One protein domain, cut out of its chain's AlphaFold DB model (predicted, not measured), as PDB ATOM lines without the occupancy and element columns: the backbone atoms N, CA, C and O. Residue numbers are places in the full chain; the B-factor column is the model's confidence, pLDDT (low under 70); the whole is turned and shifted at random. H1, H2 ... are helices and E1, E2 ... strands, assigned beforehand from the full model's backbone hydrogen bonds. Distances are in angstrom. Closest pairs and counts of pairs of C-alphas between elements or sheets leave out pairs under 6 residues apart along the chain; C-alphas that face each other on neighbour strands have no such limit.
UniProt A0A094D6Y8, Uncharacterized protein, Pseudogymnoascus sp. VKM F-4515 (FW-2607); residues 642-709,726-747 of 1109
ATOM      1  N   LEU A 642     124.536 155.710  91.520       46.69
ATOM      2  CA  LEU A 642     124.809 155.492  90.102       46.69
ATOM      3  C   LEU A 642     125.722 156.572  89.493       46.69
ATOM      4  O   LEU A 642     126.327 156.304  88.456       46.69
ATOM      5  N   ASP A 643     125.915 157.722  90.157       49.38
ATOM      6  CA  ASP A 643     126.925 158.715  89.772       49.38
ATOM      7  C   ASP A 643     128.329 158.064  89.741       49.38
ATOM      8  O   ASP A 643     128.793 157.524  90.760       49.38
ATOM      9  N   PRO A 644     129.061 158.135  88.610       48.28
ATOM     10  CA  PRO A 644     130.460 157.719  88.531       48.28
ATOM     11  C   PRO A 644     131.356 158.305  89.642       48.28
ATOM     12  O   PRO A 644     132.287 157.629  90.092       48.28
ATOM     13  N   SER A 645     131.058 159.511  90.150       44.88
ATOM     14  CA  SER A 645     131.780 160.152  91.265       44.88
ATOM     15  C   SER A 645     131.586 159.456  92.626       44.88
ATOM     16  O   SER A 645     132.370 159.670  93.563       44.88
ATOM     17  N   VAL A 646     130.557 158.611  92.759       46.81
ATOM     18  CA  VAL A 646     130.275 157.815  93.962       46.81
ATOM     19  C   VAL A 646     130.727 156.369  93.795       46.81
ATOM     20  O   VAL A 646     131.332 155.836  94.729       46.81
ATOM     21  N   ARG A 647     130.557 155.753  92.613       48.84
ATOM     22  CA  ARG A 647     131.117 154.411  92.340       48.84
ATOM     23  C   ARG A 647     132.633 154.368  92.589       48.84
ATOM     24  O   ARG A 647     133.113 153.444  93.241       48.84
ATOM     25  N   GLY A 648     133.361 155.438  92.247       45.53
ATOM     26  CA  GLY A 648     134.791 155.609  92.561       45.53
ATOM     27  C   GLY A 648     135.190 155.578  94.053       45.53
ATOM     28  O   GLY A 648     136.370 155.720  94.365       45.53
ATOM     29  N   ARG A 649     134.251 155.385  94.996       51.03
ATOM     30  CA  ARG A 649     134.482 155.315  96.456       51.03
ATOM     31  C   ARG A 649     134.441 153.877  97.000       51.03
ATOM     32  O   ARG A 649     133.978 153.633  98.118       51.03
ATOM     33  N   GLY A 650     134.947 152.925  96.212       52.53
ATOM     34  CA  GLY A 650     135.200 151.543  96.640       52.53
ATOM     35  C   GLY A 650     134.098 150.523  96.330       52.53
ATOM     36  O   GLY A 650     134.132 149.428  96.892       52.53
ATOM     37  N   LEU A 651     133.146 150.850  95.449       61.50
ATOM     38  CA  LEU A 651     132.325 149.840  94.772       61.50
ATOM     39  C   LEU A 651     132.908 149.565  93.387       61.50
ATOM     40  O   LEU A 651     133.383 150.475  92.713       61.50
ATOM     41  N   ASP A 652     132.857 148.305  92.971       65.00
ATOM     42  CA  ASP A 652     133.212 147.927  91.606       65.00
ATOM     43  C   ASP A 652     132.109 148.301  90.612       65.00
ATOM     44  O   ASP A 652     130.947 148.464  91.002       65.00
ATOM     45  N   ARG A 653     132.442 148.403  89.319       67.00
ATOM     46  CA  ARG A 653     131.405 148.618  88.290       67.00
ATOM     47  C   ARG A 653     130.491 147.396  88.161       67.00
ATOM     48  O   ARG A 653     129.291 147.584  87.980       67.00
ATOM     49  N   ASP A 654     131.046 146.208  88.403       75.31
ATOM     50  CA  ASP A 654     130.372 144.904  88.385       75.31
ATOM     51  C   ASP A 654     129.477 144.622  89.612       75.31
ATOM     52  O   ASP A 654     128.881 143.553  89.707       75.31
ATOM     53  N   MET A 655     129.380 145.526  90.595       80.19
ATOM     54  CA  MET A 655     128.536 145.320  91.786       80.19
ATOM     55  C   MET A 655     127.053 145.564  91.440       80.19
ATOM     56  O   MET A 655     126.528 146.649  91.690       80.19
ATOM     57  N   THR A 656     126.379 144.584  90.835       83.44
ATOM     58  CA  THR A 656     125.046 144.754  90.218       83.44
ATOM     59  C   THR A 656     123.851 144.575  91.164       83.44
ATOM     60  O   THR A 656     122.743 144.983  90.818       83.44
ATOM     61  N   VAL A 657     124.036 143.996  92.359       87.62
ATOM     62  CA  VAL A 657     122.931 143.634  93.273       87.62
ATOM     63  C   VAL A 657     123.041 144.351  94.616       87.62
ATOM     64  O   VAL A 657     124.073 144.268  95.275       87.62
ATOM     65  N   MET A 658     121.960 144.995  95.073       87.44
ATOM     66  CA  MET A 658     121.871 145.669  96.376       87.44
ATOM     67  C   MET A 658     121.043 144.852  97.377       87.44
ATOM     68  O   MET A 658     119.845 144.648  97.189       87.44
ATOM     69  N   VAL A 659     121.646 144.458  98.498       87.81
ATOM     70  CA  VAL A 659     120.979 143.750  99.603       87.81
ATOM     71  C   VAL A 659     120.234 144.738 100.500       87.81
ATOM     72  O   VAL A 659     120.778 145.770 100.903       87.81
ATOM     73  N   GLU A 660     118.985 144.426 100.850       83.00
ATOM     74  CA  GLU A 660     118.147 145.313 101.659       83.00
ATOM     75  C   GLU A 660     118.519 145.285 103.149       83.00
ATOM     76  O   GLU A 660     118.617 146.338 103.780       83.00
ATOM     77  N   SER A 661     118.781 144.093 103.698       80.81
ATOM     78  CA  SER A 661     119.201 143.898 105.090       80.81
ATOM     79  C   SER A 661     120.189 142.732 105.199       80.81
ATOM     80  O   SER A 661     119.799 141.571 105.131       80.81
ATOM     81  N   SER A 662     121.482 143.024 105.366       78.31
ATOM     82  CA  SER A 662     122.549 142.012 105.403       78.31
ATOM     83  C   SER A 662     122.564 141.227 106.727       78.31
ATOM     84  O   SER A 662     123.370 141.504 107.620       78.31
ATOM     85  N   LYS A 663     121.651 140.260 106.861       76.12
ATOM     86  CA  LYS A 663     121.538 139.327 107.996       76.12
ATOM     87  C   LYS A 663     122.207 137.988 107.660       76.12
ATOM     88  O   LYS A 663     122.172 137.550 106.520       76.12
ATOM     89  N   GLY A 664     122.778 137.310 108.654       73.69
ATOM     90  CA  GLY A 664     123.417 135.997 108.471       73.69
ATOM     91  C   GLY A 664     124.929 136.049 108.208       73.69
ATOM     92  O   GLY A 664     125.541 137.112 108.105       73.69
ATOM     93  N   THR A 665     125.556 134.873 108.168       80.38
ATOM     94  CA  THR A 665     127.022 134.706 108.226       80.38
ATOM     95  C   THR A 665     127.738 134.977 106.902       80.38
ATOM     96  O   THR A 665     128.868 135.467 106.920       80.38
ATOM     97  N   HIS A 666     127.095 134.715 105.761       84.19
ATOM     98  CA  HIS A 666     127.675 134.851 104.415       84.19
ATOM     99  C   HIS A 666     128.290 136.238 104.158       84.19
ATOM    100  O   HIS A 666     129.449 136.348 103.739       84.19
ATOM    101  N   PHE A 667     127.564 137.299 104.529       88.75
ATOM    102  CA  PHE A 667     127.962 138.703 104.362       88.75
ATOM    103  C   PHE A 667     129.203 139.122 105.171       88.75
ATOM    104  O   PHE A 667     129.734 140.214 104.955       88.75
ATOM    105  N   ARG A 668     129.727 138.267 106.062       85.75
ATOM    106  CA  ARG A 668     131.066 138.443 106.648       85.75
ATOM    107  C   ARG A 668     132.163 138.372 105.584       85.75
ATOM    108  O   ARG A 668     133.155 139.090 105.685       85.75
ATOM    109  N   THR A 669     131.978 137.505 104.589       88.50
ATOM    110  CA  THR A 669     132.959 137.222 103.530       88.50
ATOM    111  C   THR A 669     132.559 137.806 102.179       88.50
ATOM    112  O   THR A 669     133.436 138.275 101.468       88.50
ATOM    113  N   MET A 670     131.257 137.853 101.877       89.88
ATOM    114  CA  MET A 670     130.713 138.352 100.609       89.88
ATOM    115  C   MET A 670     130.294 139.828 100.661       89.88
ATOM    116  O   MET A 670     129.868 140.325 101.711       89.88
ATOM    117  N   GLY A 671     130.363 140.502  99.516       88.12
ATOM    118  CA  GLY A 671     129.804 141.821  99.232       88.12
ATOM    119  C   GLY A 671     130.570 143.018  99.801       88.12
ATOM    120  O   GLY A 671     131.261 142.924 100.818       88.12
ATOM    121  N   LYS A 672     130.411 144.191  99.183       85.19
ATOM    122  CA  LYS A 672     131.083 145.452  99.558       85.19
ATOM    123  C   LYS A 672     130.057 146.530  99.937       85.19
ATOM    124  O   LYS A 672     128.926 146.519  99.460       85.19
ATOM    125  N   THR A 673     130.436 147.467 100.805       81.62
ATOM    126  CA  THR A 673     129.624 148.643 101.172       81.62
ATOM    127  C   THR A 673     130.336 149.923 100.709       81.62
ATOM    128  O   THR A 673     131.536 150.056 100.959       81.62
ATOM    129  N   PRO A 674     129.646 150.878 100.049       71.12
ATOM    130  CA  PRO A 674     130.274 152.105  99.550       71.12
ATOM    131  C   PRO A 674     130.789 152.977 100.698       71.12
ATOM    132  O   PRO A 674     130.061 153.257 101.657       71.12
ATOM    133  N   MET A 675     132.036 153.450 100.602       61.22
ATOM    134  CA  MET A 675     132.642 154.234 101.677       61.22
ATOM    135  C   MET A 675     132.096 155.669 101.712       61.22
ATOM    136  O   MET A 675     132.034 156.359 100.697       61.22
ATOM    137  N   GLY A 676     131.749 156.145 102.911       57.75
ATOM    138  CA  GLY A 676     131.415 157.554 103.163       57.75
ATOM    139  C   GLY A 676     129.949 157.962 102.977       57.75
ATOM    140  O   GLY A 676     129.653 159.145 103.110       57.75
ATOM    141  N   THR A 677     129.022 157.032 102.718       59.06
ATOM    142  CA  THR A 677     127.577 157.344 102.667       59.06
ATOM    143  C   THR A 677     126.895 157.097 104.020       59.06
ATOM    144  O   THR A 677     127.206 156.126 104.709       59.06
ATOM    145  N   LYS A 678     125.937 157.958 104.413       49.69
ATOM    146  CA  LYS A 678     125.189 157.826 105.688       49.69
ATOM    147  C   LYS A 678     124.301 156.567 105.750       49.69
ATOM    148  O   LYS A 678     123.931 156.135 106.837       49.69
ATOM    149  N   SER A 679     123.959 155.993 104.596       56.56
ATOM    150  CA  SER A 679     123.006 154.886 104.415       56.56
ATOM    151  C   SER A 679     123.568 153.803 103.475       56.56
ATOM    152  O   SER A 679     122.958 153.433 102.465       56.56
ATOM    153  N   ALA A 680     124.773 153.323 103.795       65.25
ATOM    154  CA  ALA A 680     125.512 152.324 103.025       65.25
ATOM    155  C   ALA A 680     124.871 150.918 103.105       65.25
ATOM    156  O   ALA A 680     125.227 150.114 103.968       65.25
ATOM    157  N   LYS A 681     123.946 150.608 102.183       78.38
ATOM    158  CA  LYS A 681     123.504 149.224 101.917       78.38
ATOM    159  C   LYS A 681     124.670 148.391 101.348       78.38
ATOM    160  O   LYS A 681     125.601 148.938 100.751       78.38
ATOM    161  N   LEU A 682     124.633 147.077 101.569       87.00
ATOM    162  CA  LEU A 682     125.631 146.133 101.057       87.00
ATOM    163  C   LEU A 682     125.288 145.742  99.619       87.00
ATOM    164  O   LEU A 682     124.131 145.473  99.315       87.00
ATOM    165  N   TRP A 683     126.301 145.687  98.761       88.12
ATOM    166  CA  TRP A 683     126.193 145.240  97.376       88.12
ATOM    167  C   TRP A 683     126.925 143.911  97.177       88.12
ATOM    168  O   TRP A 683     127.877 143.627  97.908       88.12
ATOM    169  N   LEU A 684     126.501 143.126  96.188       90.50
ATOM    170  CA  LEU A 684     127.071 141.834  95.791       90.50
ATOM    171  C   LEU A 684     127.533 141.861  94.324       90.50
ATOM    172  O   LEU A 684     126.990 142.619  93.515       90.50
ATOM    173  N   LEU A 685     128.517 141.022  94.003       90.88
ATOM    174  CA  LEU A 685     128.884 140.646  92.631       90.88
ATOM    175  C   LEU A 685     127.894 139.607  92.049       90.88
ATOM    176  O   LEU A 685     127.199 138.946  92.829       90.88
ATOM    177  N   PRO A 686     127.854 139.403  90.716       91.00
ATOM    178  CA  PRO A 686     126.984 138.423  90.055       91.00
ATOM    179  C   PRO A 686     127.103 137.012  90.639       91.00
ATOM    180  O   PRO A 686     126.103 136.414  91.028       91.00
ATOM    181  N   GLU A 687     128.327 136.502  90.795       92.50
ATOM    182  CA  GLU A 687     128.593 135.171  91.346       92.50
ATOM    183  C   GLU A 687     128.269 135.063  92.845       92.50
ATOM    184  O   GLU A 687     127.828 134.011  93.308       92.50
ATOM    185  N   GLU A 688     128.410 136.155  93.606       93.44
ATOM    186  CA  GLU A 688     128.008 136.196  95.017       93.44
ATOM    187  C   GLU A 688     126.482 136.153  95.164       93.44
ATOM    188  O   GLU A 688     125.965 135.471  96.049       93.44
ATOM    189  N   ALA A 689     125.763 136.885  94.308       92.31
ATOM    190  CA  ALA A 689     124.308 136.929  94.302       92.31
ATOM    191  C   ALA A 689     123.716 135.599  93.820       92.31
ATOM    192  O   ALA A 689     122.917 135.004  94.543       92.31
ATOM    193  N   LEU A 690     124.156 135.098  92.660       92.94
ATOM    194  CA  LEU A 690     123.684 133.839  92.082       92.94
ATOM    195  C   LEU A 690     123.897 132.661  93.041       92.94
ATOM    196  O   LEU A 690     122.963 131.899  93.278       92.94
ATOM    197  N   TYR A 691     125.062 132.584  93.696       93.19
ATOM    198  CA  TYR A 691     125.339 131.566  94.713       93.19
ATOM    199  C   TYR A 691     124.360 131.619  95.893       93.19
ATOM    200  O   TYR A 691     123.916 130.583  96.390       93.19
ATOM    201  N   LEU A 692     124.009 132.815  96.377       90.88
ATOM    202  CA  LEU A 692     123.077 132.939  97.499       90.88
ATOM    203  C   LEU A 692     121.622 132.656  97.085       90.88
ATOM    204  O   LEU A 692     120.890 132.087  97.895       90.88
ATOM    205  N   VAL A 693     121.224 132.964  95.844       89.75
ATOM    206  CA  VAL A 693     119.912 132.583  95.280       89.75
ATOM    207  C   VAL A 693     119.826 131.060  95.090       89.75
ATOM    208  O   VAL A 693     118.878 130.438  95.567       89.75
ATOM    209  N   GLU A 694     120.843 130.428  94.494       88.19
ATOM    210  CA  GLU A 694     120.934 128.966  94.311       88.19
ATOM    211  C   GLU A 694     120.811 128.215  95.651       88.19
ATOM    212  O   GLU A 694     120.092 127.216  95.760       88.19
ATOM    213  N   ARG A 695     121.457 128.746  96.701       85.19
ATOM    214  CA  ARG A 695     121.409 128.230  98.080       85.19
ATOM    215  C   ARG A 695     120.140 128.600  98.865       85.19
ATOM    216  O   ARG A 695     120.049 128.205 100.025       85.19
ATOM    217  N   GLY A 696     119.189 129.345  98.291       81.56
ATOM    218  CA  GLY A 696     117.941 129.759  98.958       81.56
ATOM    219  C   GLY A 696     118.109 130.809 100.070       81.56
ATOM    220  O   GLY A 696     117.195 131.018 100.866       81.56
ATOM    221  N   ASN A 697     119.271 131.466 100.127       85.12
ATOM    222  CA  ASN A 697     119.664 132.450 101.143       85.12
ATOM    223  C   ASN A 697     119.441 133.912 100.710       85.12
ATOM    224  O   ASN A 697     119.758 134.823 101.477       85.12
ATOM    225  N   LEU A 698     118.975 134.146  99.479       87.25
ATOM    226  CA  LEU A 698     118.726 135.475  98.929       87.25
ATOM    227  C   LEU A 698     117.491 135.453  98.029       87.25
ATOM    228  O   LEU A 698     117.424 134.671  97.083       87.25
ATOM    229  N   ASP A 699     116.558 136.354  98.301       87.88
ATOM    230  CA  ASP A 699     115.346 136.556  97.522       87.88
ATOM    231  C   ASP A 699     115.641 137.715  96.553       87.88
ATOM    232  O   ASP A 699     115.713 138.875  96.975       87.88
ATOM    233  N   LEU A 700     115.875 137.430  95.269       89.06
ATOM    234  CA  LEU A 700     116.257 138.448  94.280       89.06
ATOM    235  C   LEU A 700     115.022 139.058  93.601       89.06
ATOM    236  O   LEU A 700     114.137 138.336  93.153       89.06
ATOM    237  N   TRP A 701     114.964 140.387  93.517       88.75
ATOM    238  CA  TRP A 701     113.832 141.136  92.967       88.75
ATOM    239  C   TRP A 701     114.277 142.093  91.856       88.75
ATOM    240  O   TRP A 701     115.300 142.778  91.962       88.75
ATOM    241  N   TRP A 702     113.469 142.168  90.800       84.00
ATOM    242  CA  TRP A 702     113.537 143.218  89.793       84.00
ATOM    243  C   TRP A 702     112.816 144.474  90.313       84.00
ATOM    244  O   TRP A 702     111.674 144.366  90.769       84.00
ATOM    245  N   PRO A 703     113.435 145.664  90.267       80.94
ATOM    246  CA  PRO A 703     112.832 146.891  90.780       80.94
ATOM    247  C   PRO A 703     111.768 147.462  89.828       80.94
ATOM    248  O   PRO A 703     112.054 147.761  88.670       80.94
ATOM    249  N   SER A 704     110.554 147.712  90.334       69.50
ATOM    250  CA  SER A 704     109.496 148.428  89.589       69.50
ATOM    251  C   SER A 704     109.667 149.956  89.632       69.50
ATOM    252  O   SER A 704     108.897 150.693  89.014       69.50
ATOM    253  N   ARG A 705     110.650 150.457  90.394       63.88
ATOM    254  CA  ARG A 705     110.918 151.882  90.644       63.88
ATOM    255  C   ARG A 705     112.433 152.158  90.640       63.88
ATOM    256  O   ARG A 705     113.201 151.286  91.040       63.88
ATOM    257  N   PRO A 706     112.895 153.358  90.235       60.25
ATOM    258  CA  PRO A 706     114.319 153.700  90.243       60.25
ATOM    259  C   PRO A 706     114.925 153.655  91.658       60.25
ATOM    260  O   PRO A 706     114.235 153.904  92.651       60.25
ATOM    261  N   LEU A 707     116.239 153.399  91.739       57.00
ATOM    262  CA  LEU A 707     117.003 153.174  92.981       57.00
ATOM    263  C   LEU A 707     116.742 154.217  94.088       57.00
ATOM    264  O   LEU A 707     116.725 153.861  95.268       57.00
ATOM    265  N   GLN A 708     116.511 155.482  93.718       54.41
ATOM    266  CA  GLN A 708     116.177 156.581  94.633       54.41
ATOM    267  C   GLN A 708     114.973 156.234  95.535       54.41
ATOM    268  O   GLN A 708     115.054 156.367  96.757       54.41
ATOM    269  N   ALA A 709     113.885 155.719  94.945       52.47
ATOM    270  CA  ALA A 709     112.633 155.415  95.642       52.47
ATOM    271  C   ALA A 709     112.762 154.189  96.566       52.47
ATOM    272  O   ALA A 709     112.296 154.208  97.703       52.47
ATOM    273  N   GLY A 726     108.290 145.719  93.272       74.81
ATOM    274  CA  GLY A 726     109.107 144.931  92.354       74.81
ATOM    275  C   GLY A 726     108.420 143.663  91.871       74.81
ATOM    276  O   GLY A 726     107.283 143.390  92.236       74.81
ATOM    277  N   VAL A 727     109.156 142.868  91.096       82.00
ATOM    278  CA  VAL A 727     108.779 141.500  90.710       82.00
ATOM    279  C   VAL A 727     109.858 140.533  91.218       82.00
ATOM    280  O   VAL A 727     111.038 140.794  90.974       82.00
ATOM    281  N   PRO A 728     109.518 139.432  91.915       84.50
ATOM    282  CA  PRO A 728     110.505 138.429  92.308       84.50
ATOM    283  C   PRO A 728     111.082 137.726  91.070       84.50
ATOM    284  O   PRO A 728     110.350 137.336  90.161       84.50
ATOM    285  N   LEU A 729     112.403 137.559  91.029       84.50
ATOM    286  CA  LEU A 729     113.112 136.892  89.936       84.50
ATOM    287  C   LEU A 729     113.267 135.396  90.239       84.50
ATOM    288  O   LEU A 729     113.683 135.014  91.332       84.50
ATOM    289  N   SER A 730     112.966 134.546  89.255       84.25
ATOM    290  CA  SER A 730     113.209 133.104  89.356       84.25
ATOM    291  C   SER A 730     114.709 132.783  89.319       84.25
ATOM    292  O   SER A 730     115.524 133.590  88.865       84.25
ATOM    293  N   LEU A 731     115.088 131.569  89.737       84.69
ATOM    294  CA  LEU A 731     116.472 131.094  89.619       84.69
ATOM    295  C   LEU A 731     116.956 131.138  88.158       84.69
ATOM    296  O   LEU A 731     118.061 131.603  87.893       84.69
ATOM    297  N   GLN A 732     116.109 130.737  87.203       84.38
ATOM    298  CA  GLN A 732     116.399 130.821  85.768       84.38
ATOM    299  C   GLN A 732     116.639 132.270  85.312       84.38
ATOM    300  O   GLN A 732     117.591 132.532  84.577       84.38
ATOM    301  N   ALA A 733     115.823 133.219  85.786       84.62
ATOM    302  CA  ALA A 733     116.015 134.634  85.490       84.62
ATOM    303  C   ALA A 733     117.345 135.148  86.072       84.62
ATOM    304  O   ALA A 733     118.098 135.814  85.365       84.62
ATOM    305  N   ALA A 734     117.691 134.773  87.310       88.69
ATOM    306  CA  ALA A 734     118.982 135.105  87.913       88.69
ATOM    307  C   ALA A 734     120.167 134.554  87.094       88.69
ATOM    308  O   ALA A 734     121.101 135.299  86.817       88.69
ATOM    309  N   TYR A 735     120.111 133.300  86.626       89.50
ATOM    310  CA  TYR A 735     121.121 132.757  85.706       89.50
ATOM    311  C   TYR A 735     121.246 133.604  84.427       89.50
ATOM    312  O   TYR A 735     122.357 133.979  84.060       89.50
ATOM    313  N   SER A 736     120.125 133.979  83.795       87.50
ATOM    314  CA  SER A 736     120.123 134.797  82.568       87.50
ATOM    315  C   SER A 736     120.590 136.252  82.744       87.50
ATOM    316  O   SER A 736     120.940 136.896  81.762       87.50
ATOM    317  N   LEU A 737     120.595 136.771  83.978       86.12
ATOM    318  CA  LEU A 737     121.019 138.138  84.313       86.12
ATOM    319  C   LEU A 737     122.469 138.223  84.821       86.12
ATOM    320  O   LEU A 737     122.982 139.325  85.004       86.12
ATOM    321  N   PHE A 738     123.118 137.084  85.081       89.69
ATOM    322  CA  PHE A 738     124.471 137.032  85.643       89.69
ATOM    323  C   PHE A 738     125.468 136.242  84.790       89.69
ATOM    324  O   PHE A 738     126.641 136.613  84.766       89.69
ATOM    325  N   ILE A 739     125.040 135.180  84.096       90.62
ATOM    326  CA  ILE A 739     125.934 134.362  83.268       90.62
ATOM    327  C   ILE A 739     126.036 134.934  81.850       90.62
ATOM    328  O   ILE A 739     125.028 135.077  81.162       90.62
ATOM    329  N   GLY A 740     127.260 135.217  81.397       84.75
ATOM    330  CA  GLY A 740     127.543 135.667  80.033       84.75
ATOM    331  C   GLY A 740     128.865 136.426  79.895       84.75
ATOM    332  O   GLY A 740     129.669 136.486  80.825       84.75
ATOM    333  N   GLU A 741     129.079 137.022  78.721       73.56
ATOM    334  CA  GLU A 741     130.269 137.814  78.386       73.56
ATOM    335  C   GLU A 741     129.956 139.321  78.429       73.56
ATOM    336  O   GLU A 741     129.144 139.813  77.645       73.56
ATOM    337  N   GLY A 742     130.599 140.078  79.327       67.31
ATOM    338  CA  GLY A 742     130.435 141.537  79.414       67.31
ATOM    339  C   GLY A 742     130.891 142.152  80.742       67.31
ATOM    340  O   GLY A 742     131.223 141.436  81.688       67.31
ATOM    341  N   GLU A 743     130.887 143.490  80.830       64.38
ATOM    342  CA  GLU A 743     130.972 144.189  82.127       64.38
ATOM    343  C   GLU A 743     129.763 143.789  82.995       64.38
ATOM    344  O   GLU A 743     128.648 143.690  82.489       64.38
ATOM    345  N   GLY A 744     129.959 143.555  84.296       67.38
ATOM    346  CA  GLY A 744     128.872 143.165  85.204       67.38
ATOM    347  C   GLY A 744     128.333 141.732  85.076       67.38
ATOM    348  O   GLY A 744     127.384 141.409  85.788       67.38
ATOM    349  N   LEU A 745     128.934 140.872  84.246       82.81
ATOM    350  CA  LEU A 745     128.590 139.445  84.117       82.81
ATOM    351  C   LEU A 745     129.695 138.527  84.693       82.81
ATOM    352  O   LEU A 745     130.671 138.987  85.305       82.81
ATOM    353  N   VAL A 746     129.512 137.210  84.560       89.12
ATOM    354  CA  VAL A 746     130.496 136.168  84.895       89.12
ATOM    355  C   VAL A 746     130.345 134.958  83.955       89.12
ATOM    356  O   VAL A 746     129.230 134.620  83.564       89.12
ATOM    357  N   SER A 747     131.442 134.286  83.581       90.56
ATOM    358  CA  SER A 747     131.359 133.056  82.769       90.56
ATOM    359  C   SER A 747     130.804 131.880  83.588       90.56
ATOM    360  O   SER A 747     130.890 131.875  84.822       90.56
TER     361      SER A 747
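What this domain is: This is residues 642 to 709 and 726 to 747 of the 1109 residues of an uncharacterized protein of Pseudogymnoascus sp. VKM F-4515 (FW-2607) (UniProt A0A094D6Y8). With little regular structure, the model has the short two-strand ribbon E1-E2 near its middle, the helices H2 and H3 side by side next to it, the ribbon E3-E4 and the short helix H1 farther out, and a long loop, residues 660 to 681, joining E1 to E2. Of 90 printed residues, 35 are in named elements, in order H1 E1 E2 H2 E3 E4 H3, a mixed class; both sheets are antiparallel. The whole is compact: radius of gyration of the C-alphas 13.0 A, spans 34 by 30 by 27 A.

How they stand to each other: E1, residues 657 to 659, and E2, 682 to 684, form a hairpin, N 659 and O 682 within hydrogen-bond range at 2.8 A. E3, residues 699 to 703, and E4, residues 726 to 728, are antiparallel neighbours across the cut, with N 702 and O 727 within hydrogen-bond range at 2.8 A. H2, 686 to 694, and H3, 731 to 738, touch, opposite ways at a shallow tilt of 4 degrees, closest at C-alphas of Pro 686 and Phe 738, 5.3 A; both have every O i to N i+4 pair within range. H1, 644 to 647, is apart from both.

Where its parts are: C-alpha 644 is at (130.460, 157.719, 88.531), C-alpha 738 at (124.471, 137.032, 85.643). H2 is 12.0 A long.

The domain as a whole: Residues 710 to 725 are cut out; C-alphas 709 and 726 are 11.5 A apart. E1 to E2 is a long link. Residues 642 to 653 are among 27 with pLDDT under 70.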